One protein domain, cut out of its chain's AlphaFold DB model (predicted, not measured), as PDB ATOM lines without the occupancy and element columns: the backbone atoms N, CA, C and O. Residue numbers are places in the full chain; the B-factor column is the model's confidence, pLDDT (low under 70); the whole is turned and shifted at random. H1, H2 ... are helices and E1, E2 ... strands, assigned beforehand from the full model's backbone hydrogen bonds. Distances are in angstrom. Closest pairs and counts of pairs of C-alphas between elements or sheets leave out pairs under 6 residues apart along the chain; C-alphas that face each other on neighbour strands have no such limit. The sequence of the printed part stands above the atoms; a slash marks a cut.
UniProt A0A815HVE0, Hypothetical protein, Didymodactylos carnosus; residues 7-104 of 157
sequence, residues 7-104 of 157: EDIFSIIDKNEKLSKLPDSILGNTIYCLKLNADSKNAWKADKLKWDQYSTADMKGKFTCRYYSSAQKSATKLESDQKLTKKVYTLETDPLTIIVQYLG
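Overview. This is residues 7 to 104 of the 157 residues of the protein "Hypothetical protein" of Didymodactylos carnosus (UniProt A0A815HVE0). Picture one strongly twisted antiparallel sheet of five strands, with the short helix H1 crossing over one of its faces and the long link of residues 36 to 50 passing over the opposite face. Beyond one end of the strands, the link between E3 and E4 reaches far out, and its residues 74 to 80 stick out free of the body, while residues 16 to 30 run past the E1 edge of the sheet. The printed part has 98 residues, with one named helix and five named strands in the order H1, E1, E2, E3, E4, E5; across the sheet the order is E1, E5, E4, E3, E2. The class is mostly strand, with under half of the printed residues in named elements. The whole is compact, with a radius of gyration of the C-alphas of 14.1 A, yet its outline is elongated, spanning 44 by 28 by 24 A.

Along the chain. Find C-alpha 7 at (204.008, 193.112, 312.540); from there H1 runs through residues 7 to 15, 12.2 A from first to last C-alpha. Move on to residues 31 to 35 for E1, which is 13.6 A long. Next look at residues 51 to 59 for E2, the longest strand by residues; it starts at C-alpha 51 at (216.706, 184.510, 290.580), bends by 64 degrees at residue 54 and measures 21.8 A end to end. E3 takes residues 63 to 70 and is 22.4 A long. E4, residues 85 to 91, and E5, residues 97 to 103, are each 20.0 A long, and E5 ends at C-alpha 103 at (213.285, 196.114, 295.555).

Arrangement. Begin at the edge strand E1, whose antiparallel neighbour is E5 at 161 degrees; there you find N 32 and O 100 2.8 A apart, within hydrogen-bond range. On E1 also look at residues 33 to 34, with which residues 18 to 19 make a short parallel pairing. From E5 step to E4, antiparallel at 162 degrees, with N 87 and O 101 at 2.8 A. E4 and E3 are antiparallel at 160 degrees, with N 66 and O 88 at 2.8 A. E3 and the other edge strand, E2, are antiparallel at 158 degrees, with N 57 and O 65 at 2.8 A. E2, E3, E4 and E5 form a meander, each strand the antiparallel neighbour of the one before, and its three hairpins are E2 and E3, E3 and E4, E4 and E5. E1 is apart from E3 and from E2, and E2 is apart from E5. H1 is on the sheet at a height over the sheet of 9.2 A, and it only just lies over E5 and E4, with 3 of its C-alphas falling on each and 2 on E1. It runs across the strands, at 81 degrees to E4 on the local plane. Its closest C-alphas to E1 are those of Ile 13 and Cys 33, 6.4 A apart. In H1 every O i to N i+4 pair is within hydrogen-bond range.

Size, cuts and confidence. The two C-alphas farthest apart are those of Leu 78 and Thr 93, at 45.3 A. The printed part has no cut. The links from H1 to E1, E1 to E2 and E3 to E4 are long, with 15, 15 and 14 residues; those from E2 to E3 and E4 to E5 are tight. The mean pLDDT of the printed part is 84.3, and the model's confidence is under 70 in residues 72 to 82, which include the residues that stand free.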
ATOM      1  N   GLU A   7     205.264 192.385 312.368       87.56
ATOM      2  CA  GLU A   7     204.008 193.112 312.540       87.56
ATOM      3  C   GLU A   7     203.543 193.743 311.218       87.56
ATOM      4  O   GLU A   7     202.368 193.639 310.865       87.56
ATOM      5  N   ASP A   8     204.477 194.296 310.436       88.38
ATOM      6  CA  ASP A   8     204.193 194.844 309.106       88.38
ATOM      7  C   ASP A   8     203.716 193.740 308.153       88.38
ATOM      8  O   ASP A   8     202.757 193.922 307.409       88.38
ATOM      9  N   ILE A   9     204.362 192.570 308.201       85.81
ATOM     10  CA  ILE A   9     204.031 191.416 307.354       85.81
ATOM     11  C   ILE A   9     202.615 190.917 307.656       85.81
ATOM     12  O   ILE A   9     201.843 190.709 306.722       85.81
ATOM     13  N   PHE A  10     202.231 190.782 308.929       87.69
ATOM     14  CA  PHE A  10     200.846 190.445 309.281       87.69
ATOM     15  C   PHE A  10     199.861 191.510 308.796       87.69
ATOM     16  O   PHE A  10     198.881 191.172 308.139       87.69
ATOM     17  N   SER A  11     200.170 192.795 309.005       90.25
ATOM     18  CA  SER A  11     199.315 193.871 308.494       90.25
ATOM     19  C   SER A  11     199.162 193.823 306.971       90.25
ATOM     20  O   SER A  11     198.115 194.232 306.470       90.25
ATOM     21  N   ILE A  12     200.175 193.371 306.227       88.94
ATOM     22  CA  ILE A  12     200.093 193.200 304.773       88.94
ATOM     23  C   ILE A  12     199.138 192.055 304.430       88.94
ATOM     24  O   ILE A  12     198.284 192.250 303.569       88.94
ATOM     25  N   ILE A  13     199.232 190.909 305.113       88.88
ATOM     26  CA  ILE A  13     198.349 189.744 304.895       88.88
ATOM     27  C   ILE A  13     196.878 190.093 305.148       88.88
ATOM     28  O   ILE A  13     195.996 189.615 304.427       88.88
ATOM     29  N   ASP A  14     196.615 190.906 306.168       88.12
ATOM     30  CA  ASP A  14     195.253 191.263 306.564       88.12
ATOM     31  C   ASP A  14     194.636 192.315 305.636       88.12
ATOM     32  O   ASP A  14     193.451 192.235 305.321       88.12
ATOM     33  N   LYS A  15     195.436 193.293 305.183       88.12
ATOM     34  CA  LYS A  15     194.945 194.447 304.411       88.12
ATOM     35  C   LYS A  15     194.995 194.269 302.897       88.12
ATOM     36  O   LYS A  15     194.258 194.960 302.201       88.12
ATOM     37  N   ASN A  16     195.882 193.423 302.377       85.06
ATOM     38  CA  ASN A  16     196.048 193.282 300.932       85.06
ATOM     39  C   ASN A  16     195.150 192.188 300.368       85.06
ATOM     40  O   ASN A  16     194.929 191.140 300.982       85.06
ATOM     41  N   GLU A  17     194.701 192.420 299.139       87.19
ATOM     42  CA  GLU A  17     194.107 191.377 298.322       87.19
ATOM     43  C   GLU A  17     195.113 190.235 298.119       87.19
ATOM     44  O   GLU A  17     196.305 190.446 297.871       87.19
ATOM     45  N   LYS A  18     194.624 189.001 298.256       88.56
ATOM     46  CA  LYS A  18     195.425 187.786 298.116       88.56
ATOM     47  C   LYS A  18     195.336 187.295 296.680       88.56
ATOM     48  O   LYS A  18     194.309 186.767 296.264       88.56
ATOM     49  N   LEU A  19     196.428 187.431 295.941       86.31
ATOM     50  CA  LEU A  19     196.507 187.004 294.549       86.31
ATOM     51  C   LEU A  19     196.805 185.502 294.445       86.31
ATOM     52  O   LEU A  19     197.567 184.944 295.233       86.31
ATOM     53  N   SER A  20     196.264 184.837 293.426       84.12
ATOM     54  CA  SER A  20     196.607 183.438 293.117       84.12
ATOM     55  C   SER A  20     197.889 183.308 292.281       84.12
ATOM     56  O   SER A  20     198.500 182.241 292.230       84.12
ATOM     57  N   LYS A  21     198.316 184.398 291.633       86.00
ATOM     58  CA  LYS A  21     199.517 184.480 290.793       86.00
ATOM     59  C   LYS A  21     200.111 185.889 290.815       86.00
ATOM     60  O   LYS A  21     199.418 186.851 291.131       86.00
ATOM     61  N   LEU A  22     201.385 186.000 290.450       87.06
ATOM     62  CA  LEU A  22     202.029 187.295 290.225       87.06
ATOM     63  C   LEU A  22     201.542 187.937 288.912       87.06
ATOM     64  O   LEU A  22     201.168 187.207 287.987       87.06
ATOM     65  N   PRO A  23     201.562 189.278 288.808       84.94
ATOM     66  CA  PRO A  23     201.317 189.965 287.547       84.94
ATOM     67  C   PRO A  23     202.428 189.684 286.523       84.94
ATOM     68  O   PRO A  23     203.567 189.384 286.879       84.94
ATOM     69  N   ASP A  24     202.097 189.820 285.235       78.75
ATOM     70  CA  ASP A  24     203.039 189.612 284.124       78.75
ATOM     71  C   ASP A  24     204.172 190.643 284.070       78.75
ATOM     72  O   ASP A  24     205.229 190.368 283.497       78.75
ATOM     73  N   SER A  25     203.937 191.823 284.646       80.00
ATOM     74  CA  SER A  25     204.908 192.905 284.767       80.00
ATOM     75  C   SER A  25     205.203 193.150 286.240       80.00
ATOM     76  O   SER A  25     204.300 193.470 287.015       80.00
ATOM     77  N   ILE A  26     206.467 192.988 286.624       80.50
ATOM     78  CA  ILE A  26     206.928 193.272 287.980       80.50
ATOM     79  C   ILE A  26     207.469 194.689 288.032       80.50
ATOM     80  O   ILE A  26     208.421 195.033 287.333       80.50
ATOM     81  N   LEU A  27     206.895 195.487 288.923       77.69
ATOM     82  CA  LEU A  27     207.381 196.822 289.225       77.69
ATOM     83  C   LEU A  27     208.365 196.773 290.396       77.69
ATOM     84  O   LEU A  27     208.156 196.068 291.387       77.69
ATOM     85  N   GLY A  28     209.441 197.543 290.283       82.12
ATOM     86  CA  GLY A  28     210.362 197.777 291.388       82.12
ATOM     87  C   GLY A  28     209.640 198.340 292.607       82.12
ATOM     88  O   GLY A  28     208.648 199.048 292.468       82.12
ATOM     89  N   ASN A  29     210.135 198.027 293.803       85.12
ATOM     90  CA  ASN A  29     209.614 198.568 295.065       85.12
ATOM     91  C   ASN A  29     208.136 198.220 295.356       85.12
ATOM     92  O   ASN A  29     207.479 198.919 296.124       85.12
ATOM     93  N   THR A  30     207.620 197.122 294.791       88.69
ATOM     94  CA  THR A  30     206.253 196.632 295.045       88.69
ATOM     95  C   THR A  30     206.211 195.432 295.984       88.69
ATOM     96  O   THR A  30     207.177 194.675 296.117       88.69
ATOM     97  N   ILE A  31     205.069 195.256 296.654       92.25
ATOM     98  CA  ILE A  31     204.792 194.121 297.534       92.25
ATOM     99  C   ILE A  31     203.520 193.428 297.049       92.25
ATOM    100  O   ILE A  31     202.505 194.081 296.835       92.25
ATOM    101  N   TYR A  32     203.574 192.105 296.933       92.19
ATOM    102  CA  TYR A  32     202.428 191.262 296.610       92.19
ATOM    103  C   TYR A  32     202.174 190.267 297.735       92.19
ATOM    104  O   TYR A  32     203.114 189.666 298.262       92.19
ATOM    105  N   CYS A  33     200.901 190.057 298.065       94.12
ATOM    106  CA  CYS A  33     200.454 188.984 298.941       94.12
ATOM    107  C   CYS A  33     199.778 187.907 298.090       94.12
ATOM    108  O   CYS A  33     198.818 188.186 297.375       94.12
ATOM    109  N   LEU A  34     200.277 186.676 298.160       93.00
ATOM    110  CA  LEU A  34     199.753 185.541 297.416       93.00
ATOM    111  C   LEU A  34     199.130 184.512 298.350       93.00
ATOM    112  O   LEU A  34     199.692 184.206 299.402       93.00
ATOM    113  N   LYS A  35     198.011 183.928 297.920       93.44
ATOM    114  CA  LYS A  35     197.422 182.728 298.520       93.44
ATOM    115  C   LYS A  35     197.410 181.625 297.471       93.44
ATOM    116  O   LYS A  35     196.644 181.665 296.511       93.44
ATOM    117  N   LEU A  36     198.314 180.670 297.640       91.75
ATOM    118  CA  LEU A  36     198.554 179.598 296.683       91.75
ATOM    119  C   LEU A  36     197.744 178.351 297.035       91.75
ATOM    120  O   LEU A  36     197.429 178.093 298.192       91.75
ATOM    121  N   ASN A  37     197.487 177.525 296.029       90.75
ATOM    122  CA  ASN A  37     197.008 176.158 296.215       90.75
ATOM    123  C   ASN A  37     198.191 175.180 296.236       90.75
ATOM    124  O   ASN A  37     199.282 175.502 295.750       90.75
ATOM    125  N   ALA A  38     197.972 173.967 296.750       86.69
ATOM    126  CA  ALA A  38     199.003 172.928 296.849       86.69
ATOM    127  C   ALA A  38     199.666 172.594 295.497       86.69
ATOM    128  O   ALA A  38     200.868 172.322 295.467       86.69
ATOM    129  N   ASP A  39     198.922 172.715 294.398       85.44
ATOM    130  CA  ASP A  39     199.398 172.464 293.030       85.44
ATOM    131  C   ASP A  39     200.230 173.624 292.456       85.44
ATOM    132  O   ASP A  39     200.914 173.491 291.447       85.44
ATOM    133  N   SER A  40     200.211 174.781 293.124       84.50
ATOM    134  CA  SER A  40     200.760 176.050 292.628       84.50
ATOM    135  C   SER A  40     201.842 176.645 293.534       84.50
ATOM    136  O   SER A  40     202.142 177.832 293.445       84.50
ATOM    137  N   LYS A  41     202.490 175.832 294.383       79.44
ATOM    138  CA  LYS A  41     203.498 176.271 295.379       79.44
ATOM    139  C   LYS A  41     204.661 177.100 294.813       79.44
ATOM    140  O   LYS A  41     205.347 177.790 295.562       79.44
ATOM    141  N   ASN A  42     204.896 177.035 293.503       84.75
ATOM    142  CA  ASN A  42     205.947 177.778 292.807       84.75
ATOM    143  C   ASN A  42     205.431 178.979 291.992       84.75
ATOM    144  O   ASN A  42     206.227 179.600 291.294       84.75
ATOM    145  N   ALA A  43     204.147 179.346 292.071       85.06
ATOM    146  CA  ALA A  43     203.578 180.446 291.281       85.06
ATOM    147  C   ALA A  43     204.251 181.806 291.555       85.06
ATOM    148  O   ALA A  43     204.355 182.641 290.663       85.06
ATOM    149  N   TRP A  44     204.814 182.006 292.751       86.44
ATOM    150  CA  TRP A  44     205.620 183.187 293.098       86.44
ATOM    151  C   TRP A  44     206.971 183.276 292.349       86.44
ATOM    152  O   TRP A  44     207.681 184.278 292.447       86.44
ATOM    153  N   LYS A  45     207.364 182.230 291.609       87.25
ATOM    154  CA  LYS A  45     208.536 182.222 290.715       87.25
ATOM    155  C   LYS A  45     208.182 182.536 289.258       87.25
ATOM    156  O   LYS A  45     209.078 182.555 288.425       87.25
ATOM    157  N   ALA A  46     206.910 182.758 288.929       82.75
ATOM    158  CA  ALA A  46     206.454 182.945 287.550       82.75
ATOM    159  C   ALA A  46     206.752 184.346 286.967       82.75
ATOM    160  O   ALA A  46     206.214 184.704 285.924       82.75
ATOM    161  N   ASP A  47     207.635 185.130 287.592       80.94
ATOM    162  CA  ASP A  47     207.956 186.516 287.221       80.94
ATOM    163  C   ASP A  47     208.918 186.657 286.021       80.94
ATOM    164  O   ASP A  47     209.481 187.726 285.802       80.94
ATOM    165  N   LYS A  48     209.109 185.591 285.224       80.31
ATOM    166  CA  LYS A  48     209.965 185.510 284.011       80.31
ATOM    167  C   LYS A  48     211.446 185.877 284.222       80.31
ATOM    168  O   LYS A  48     212.227 185.841 283.272       80.31
ATOM    169  N   LEU A  49     211.859 186.171 285.452       81.81
ATOM    170  CA  LEU A  49     213.218 186.556 285.809       81.81
ATOM    171  C   LEU A  49     213.986 185.370 286.401       81.81
ATOM    172  O   LEU A  49     213.431 184.491 287.063       81.81
ATOM    173  N   LYS A  50     215.300 185.345 286.166       84.88
ATOM    174  CA  LYS A  50     216.198 184.376 286.803       84.88
ATOM    175  C   LYS A  50     216.642 184.915 288.154       84.88
ATOM    176  O   LYS A  50     217.182 186.017 288.224       84.88
ATOM    177  N   TRP A  51     216.436 184.125 289.200       88.56
ATOM    178  CA  TRP A  51     216.706 184.510 290.580       88.56
ATOM    179  C   TRP A  51     217.690 183.559 291.233       88.56
ATOM    180  O   TRP A  51     217.431 182.358 291.295       88.56
ATOM    181  N   ASP A  52     218.736 184.128 291.816       90.62
ATOM    182  CA  ASP A  52     219.669 183.404 292.666       90.62
ATOM    183  C   ASP A  52     219.366 183.727 294.126       90.62
ATOM    184  O   ASP A  52     219.337 184.895 294.530       90.62
ATOM    185  N   GLN A  53     219.104 182.689 294.922       93.94
ATOM    186  CA  GLN A  53     218.950 182.836 296.365       93.94
ATOM    187  C   GLN A  53     220.327 183.038 296.992       93.94
ATOM    188  O   GLN A  53     221.210 182.206 296.803       93.94
ATOM    189  N   TYR A  54     220.497 184.100 297.773       92.50
ATOM    190  CA  TYR A  54     221.778 184.395 298.425       92.50
ATOM    191  C   TYR A  54     221.702 184.369 299.955       92.50
ATOM    192  O   TYR A  54     222.734 184.373 300.619       92.50
ATOM    193  N   SER A  55     220.498 184.368 300.539       95.19
ATOM    194  CA  SER A  55     220.335 184.311 301.993       95.19
ATOM    195  C   SER A  55     218.961 183.778 302.403       95.19
ATOM    196  O   SER A  55     217.992 183.851 301.642       95.19
ATOM    197  N   THR A  56     218.882 183.285 303.636       96.12
ATOM    198  CA  THR A  56     217.650 182.909 304.336       96.12
ATOM    199  C   THR A  56     217.749 183.413 305.770       96.12
ATOM    200  O   THR A  56     218.812 183.328 306.379       96.12
ATOM    201  N   ALA A  57     216.653 183.924 306.320       93.62
ATOM    202  CA  ALA A  57     216.572 184.337 307.710       93.62
ATOM    203  C   ALA A  57     215.248 183.891 308.332       93.62
ATOM    204  O   ALA A  57     214.183 184.147 307.768       93.62
ATOM    205  N   ASP A  58     215.327 183.303 309.522       94.00
ATOM    206  CA  ASP A  58     214.166 183.109 310.387       94.00
ATOM    207  C   ASP A  58     213.690 184.461 310.958       94.00
ATOM    208  O   ASP A  58     214.478 185.399 311.170       94.00
ATOM    209  N   MET A  59     212.380 184.589 311.155       90.69
ATOM    210  CA  MET A  59     211.728 185.758 311.744       90.69
ATOM    211  C   MET A  59     210.936 185.362 312.982       90.69
ATOM    212  O   MET A  59     209.701 185.380 312.981       90.69
ATOM    213  N   LYS A  60     211.674 185.054 314.055       88.50
ATOM    214  CA  LYS A  60     211.131 184.699 315.374       88.50
ATOM    215  C   LYS A  60     210.217 183.464 315.302       88.50
ATOM    216  O   LYS A  60     209.182 183.444 315.965       88.50
ATOM    217  N   GLY A  61     210.532 182.500 314.434       87.62
ATOM    218  CA  GLY A  61     209.722 181.297 314.202       87.62
ATOM    219  C   GLY A  61     208.332 181.543 313.603       87.62
ATOM    220  O   GLY A  61     207.517 180.628 313.569       87.62
ATOM    221  N   LYS A  62     208.019 182.772 313.165       91.12
ATOM    222  CA  LYS A  62     206.726 183.096 312.537       91.12
ATOM    223  C   LYS A  62     206.802 183.045 311.019       91.12
ATOM    224  O   LYS A  62     205.863 182.593 310.371       91.12
ATOM    225  N   PHE A  63     207.914 183.522 310.466       92.81
ATOM    226  CA  PHE A  63     208.143 183.532 309.030       92.81
ATOM    227  C   PHE A  63     209.553 183.071 308.702       92.81
ATOM    228  O   PHE A  63     210.516 183.476 309.352       92.81
ATOM    229  N   THR A  64     209.675 182.370 307.587       94.81
ATOM    230  CA  THR A  64     210.944 182.233 306.883       94.81
ATOM    231  C   THR A  64     211.036 183.313 305.806       94.81
ATOM    232  O   THR A  64     210.175 183.411 304.933       94.81
ATOM    233  N   CYS A  65     212.099 184.119 305.840       95.38
ATOM    234  CA  CYS A  65     212.411 185.113 304.815       95.38
ATOM    235  C   CYS A  65     213.562 184.618 303.935       95.38
ATOM    236  O   CYS A  65     214.680 184.436 304.416       95.38
ATOM    237  N   ARG A  66     213.323 184.451 302.635       95.50
ATOM    238  CA  ARG A  66     214.346 184.103 301.636       95.50
ATOM    239  C   ARG A  66     214.686 185.323 300.788       95.50
ATOM    240  O   ARG A  66     213.790 186.061 300.380       95.50
ATOM    241  N   TYR A  67     215.970 185.525 300.519       93.69
ATOM    242  CA  TYR A  67     216.478 186.671 299.773       93.69
ATOM    243  C   TYR A  67     217.036 186.228 298.429       93.69
ATOM    244  O   TYR A  67     217.852 185.304 298.359       93.69
ATOM    245  N   TYR A  68     216.620 186.926 297.380       93.06
ATOM    246  CA  TYR A  68     216.985 186.635 296.005       93.06
ATOM    247  C   TYR A  68     217.518 187.879 295.309       93.06
ATOM    248  O   TYR A  68     217.067 188.999 295.562       93.06
ATOM    249  N   SER A  69     218.433 187.667 294.374       90.12
ATOM    250  CA  SER A  69     218.870 188.683 293.423       90.12
ATOM    251  C   SER A  69     218.680 188.215 291.995       90.12
ATOM    252  O   SER A  69     218.876 187.034 291.708       90.12
ATOM    253  N   SER A  70     218.312 189.132 291.104       87.38
ATOM    254  CA  SER A  70     218.185 188.827 289.686       87.38
ATOM    255  C   SER A  70     219.561 188.542 289.091       87.38
ATOM    256  O   SER A  70     220.483 189.352 289.223       87.38
ATOM    257  N   ALA A  71     219.694 187.414 288.402       70.00
ATOM    258  CA  ALA A  71     220.885 187.074 287.640       70.00
ATOM    259  C   ALA A  71     220.865 187.831 286.304       70.00
ATOM    260  O   ALA A  71     220.503 187.272 285.267       70.00
ATOM    261  N   GLN A  72     221.213 189.119 286.306       60.03
ATOM    262  CA  GLN A  72     221.387 189.849 285.053       60.03
ATOM    263  C   GLN A  72     222.806 189.583 284.538       60.03
ATOM    264  O   GLN A  72     223.775 190.202 284.962       60.03
ATOM    265  N   LYS A  73     222.950 188.609 283.631       50.31
ATOM    266  CA  LYS A  73     224.166 188.486 282.816       50.31
ATOM    267  C   LYS A  73     224.093 189.556 281.728       50.31
ATOM    268  O   LYS A  73     223.632 189.271 280.627       50.31
ATOM    269  N   SER A  74     224.486 190.793 282.024       49.22
ATOM    270  CA  SER A  74     224.666 191.795 280.972       49.22
ATOM    271  C   SER A  74     225.832 191.348 280.082       49.22
ATOM    272  O   SER A  74     226.985 191.343 280.513       49.22
ATOM    273  N   ALA A  75     225.542 190.944 278.842       45.44
ATOM    274  CA  ALA A  75     226.560 190.597 277.845       45.44
ATOM    275  C   ALA A  75     227.395 191.815 277.394       45.44
ATOM    276  O   ALA A  75     228.403 191.666 276.710       45.44
ATOM    277  N   THR A  76     227.008 193.019 277.811       48.38
ATOM    278  CA  THR A  76     227.669 194.281 277.493       48.38
ATOM    279  C   THR A  76     227.812 195.104 278.766       48.38
ATOM    280  O   THR A  76     226.837 195.401 279.446       48.38
ATOM    281  N   LYS A  77     229.059 195.448 279.093       45.25
ATOM    282  CA  LYS A  77     229.541 196.090 280.330       45.25
ATOM    283  C   LYS A  77     229.103 197.561 280.504       45.25
ATOM    284  O   LYS A  77     229.746 198.310 281.229       45.25
ATOM    285  N   LEU A  78     228.069 197.988 279.786       39.31
ATOM    286  CA  LEU A  78     227.587 199.362 279.713       39.31
ATOM    287  C   LEU A  78     226.066 199.339 279.833       39.31
ATOM    288  O   LEU A  78     225.363 199.337 278.836       39.31
ATOM    289  N   GLU A  79     225.570 199.239 281.054       47.88
ATOM    290  CA  GLU A  79     224.415 199.984 281.553       47.88
ATOM    291  C   GLU A  79     224.310 199.649 283.042       47.88
ATOM    292  O   GLU A  79     224.520 198.508 283.439       47.88
ATOM    293  N   SER A  80     224.137 200.690 283.856       49.44
ATOM    294  CA  SER A  80     224.130 200.679 285.323       49.44
ATOM    295  C   SER A  80     223.598 199.375 285.929       49.44
ATOM    296  O   SER A  80     222.524 198.926 285.539       49.44
ATOM    297  N   ASP A  81     224.347 198.823 286.895       52.59
ATOM    298  CA  ASP A  81     224.049 197.654 287.741       52.59
ATOM    299  C   ASP A  81     222.681 197.752 288.457       52.59
ATOM    300  O   ASP A  81     222.593 197.817 289.688       52.59
ATOM    301  N   GLN A  82     221.575 197.761 287.714       60.56
ATOM    302  CA  GLN A  82     220.229 197.729 288.270       60.56
ATOM    303  C   GLN A  82     219.919 196.300 288.709       60.56
ATOM    304  O   GLN A  82     219.216 195.527 288.062       60.56
ATOM    305  N   LYS A  83     220.501 195.929 289.851       73.31
ATOM    306  CA  LYS A  83     220.279 194.640 290.491       73.31
ATOM    307  C   LYS A  83     218.908 194.648 291.157       73.31
ATOM    308  O   LYS A  83     218.752 195.153 292.269       73.31
ATOM    309  N   LEU A  84     217.923 194.041 290.501       85.50
ATOM    310  CA  LEU A  84     216.642 193.775 291.135       85.50
ATOM    311  C   LEU A  84     216.844 192.726 292.234       85.50
ATOM    312  O   LEU A  84     217.490 191.691 292.047       85.50
ATOM    313  N   THR A  85     216.289 192.985 293.408       90.50
ATOM    314  CA  THR A  85     216.268 192.018 294.508       90.50
ATOM    315  C   THR A  85     214.829 191.721 294.883       90.50
ATOM    316  O   THR A  85     213.948 192.563 294.718       90.50
ATOM    317  N   LYS A  86     214.571 190.513 295.383       92.25
ATOM    318  CA  LYS A  86     213.283 190.200 295.997       92.25
ATOM    319  C   LYS A  86     213.455 189.480 297.318       92.25
ATOM    320  O   LYS A  86     214.381 188.686 297.501       92.25
ATOM    321  N   LYS A  87     212.538 189.749 298.236       94.75
ATOM    322  CA  LYS A  87     212.392 189.033 299.501       94.75
ATOM    323  C   LYS A  87     211.091 188.255 299.460       94.75
ATOM    324  O   LYS A  87     210.065 188.794 299.055       94.75
ATOM    325  N   VAL A  88     211.148 187.000 299.874       95.38
ATOM    326  CA  VAL A  88     209.995 186.105 299.914       95.38
ATOM    327  C   VAL A  88     209.783 185.674 301.351       95.38
ATOM    328  O   VAL A  88     210.647 185.016 301.930       95.38
ATOM    329  N   TYR A  89     208.644 186.051 301.909       95.19
ATOM    330  CA  TYR A  89     208.232 185.699 303.258       95.19
ATOM    331  C   TYR A  89     207.198 184.583 303.173       95.19
ATOM    332  O   TYR A  89     206.181 184.728 302.496       95.19
ATOM    333  N   THR A  90     207.459 183.476 303.856       94.25
ATOM    334  CA  THR A  90     206.516 182.362 303.997       94.25
ATOM    335  C   THR A  90     206.132 182.226 305.460       94.25
ATOM    336  O   THR A  90     207.023 182.173 306.307       94.25
ATOM    337  N   LEU A  91     204.830 182.196 305.749       91.81
ATOM    338  CA  LEU A  91     204.323 182.006 307.108       91.81
ATOM    339  C   LEU A  91     204.482 180.534 307.515       91.81
ATOM    340  O   LEU A  91     204.101 179.645 306.756       91.81
ATOM    341  N   GLU A  92     205.014 180.269 308.707       92.12
ATOM    342  CA  GLU A  92     205.244 178.892 309.179       92.12
ATOM    343  C   GLU A  92     203.926 178.135 309.416       92.12
ATOM    344  O   GLU A  92     203.818 176.946 309.125       92.12
ATOM    345  N   THR A  93     202.889 178.833 309.885       92.75
ATOM    346  CA  THR A  93     201.565 178.244 310.151       92.75
ATOM    347  C   THR A  93     200.708 178.073 308.896       92.75
ATOM    348  O   THR A  93     199.757 177.300 308.909       92.75
ATOM    349  N   ASP A  94     201.014 178.803 307.821       92.19
ATOM    350  CA  ASP A  94     200.307 178.721 306.538       92.19
ATOM    351  C   ASP A  94     201.293 178.934 305.379       92.19
ATOM    352  O   ASP A  94     201.370 180.028 304.809       92.19
ATOM    353  N   PRO A  95     202.050 177.886 304.996       90.88
ATOM    354  CA  PRO A  95     203.091 177.989 303.970       90.88
ATOM    355  C   PRO A  95     202.569 178.330 302.568       90.88
ATOM    356  O   PRO A  95     203.359 178.577 301.655       90.88
ATOM    357  N   LEU A  96     201.247 178.301 302.375       92.44
ATOM    358  CA  LEU A  96     200.582 178.672 301.130       92.44
ATOM    359  C   LEU A  96     200.304 180.178 301.035       92.44
ATOM    360  O   LEU A  96     200.012 180.665 299.942       92.44
ATOM    361  N   THR A  97     200.414 180.917 302.140       92.75
ATOM    362  CA  THR A  97     200.398 182.381 302.138       92.75
ATOM    363  C   THR A  97     201.827 182.901 302.013       92.75
ATOM    364  O   THR A  97     202.678 182.661 302.873       92.75
ATOM    365  N   ILE A  98     202.101 183.607 300.915       94.00
ATOM    366  CA  ILE A  98     203.440 184.076 300.555       94.00
ATOM    367  C   ILE A  98     203.405 185.577 300.312       94.00
ATOM    368  O   ILE A  98     202.581 186.057 299.542       94.00
ATOM    369  N   ILE A  99     204.342 186.316 300.901       94.88
ATOM    370  CA  ILE A  99     204.560 187.724 300.563       94.88
ATOM    371  C   ILE A  99     205.832 187.850 299.741       94.88
ATOM    372  O   ILE A  99     206.884 187.340 300.127       94.88
ATOM    373  N   VAL A 100     205.744 188.556 298.619       94.19
ATOM    374  CA  VAL A 100     206.880 188.852 297.745       94.19
ATOM    375  C   VAL A 100     207.085 190.358 297.711       94.19
ATOM    376  O   VAL A 100     206.208 191.089 297.269       94.19
ATOM    377  N   GLN A 101     208.242 190.821 298.175       93.50
ATOM    378  CA  GLN A 101     208.663 192.218 298.090       93.50
ATOM    379  C   GLN A 101     209.766 192.340 297.040       93.50
ATOM    380  O   GLN A 101     210.843 191.774 297.229       93.50
ATOM    381  N   TYR A 102     209.526 193.105 295.981       91.12
ATOM    382  CA  TYR A 102     210.533 193.491 294.995       91.12
ATOM    383  C   TYR A 102     211.181 194.815 295.398       91.12
ATOM    384  O   TYR A 102     210.512 195.707 295.909       91.12
ATOM    385  N   LEU A 103     212.489 194.941 295.191       88.88
ATOM    386  CA  LEU A 103     213.285 196.114 295.555       88.88
ATOM    387  C   LEU A 103     214.298 196.426 294.459       88.88
ATOM    388  O   LEU A 103     215.001 195.520 293.997       88.88
ATOM    389  N   GLY A 104     214.434 197.709 294.138       84.56
ATOM    390  CA  GLY A 104     215.294 198.208 293.066       84.56
ATOM    391  C   GLY A 104     214.477 198.674 291.868       84.56
ATOM    392  O   GLY A 104     213.337 198.250 291.687       84.56
TER     393      GLY A 104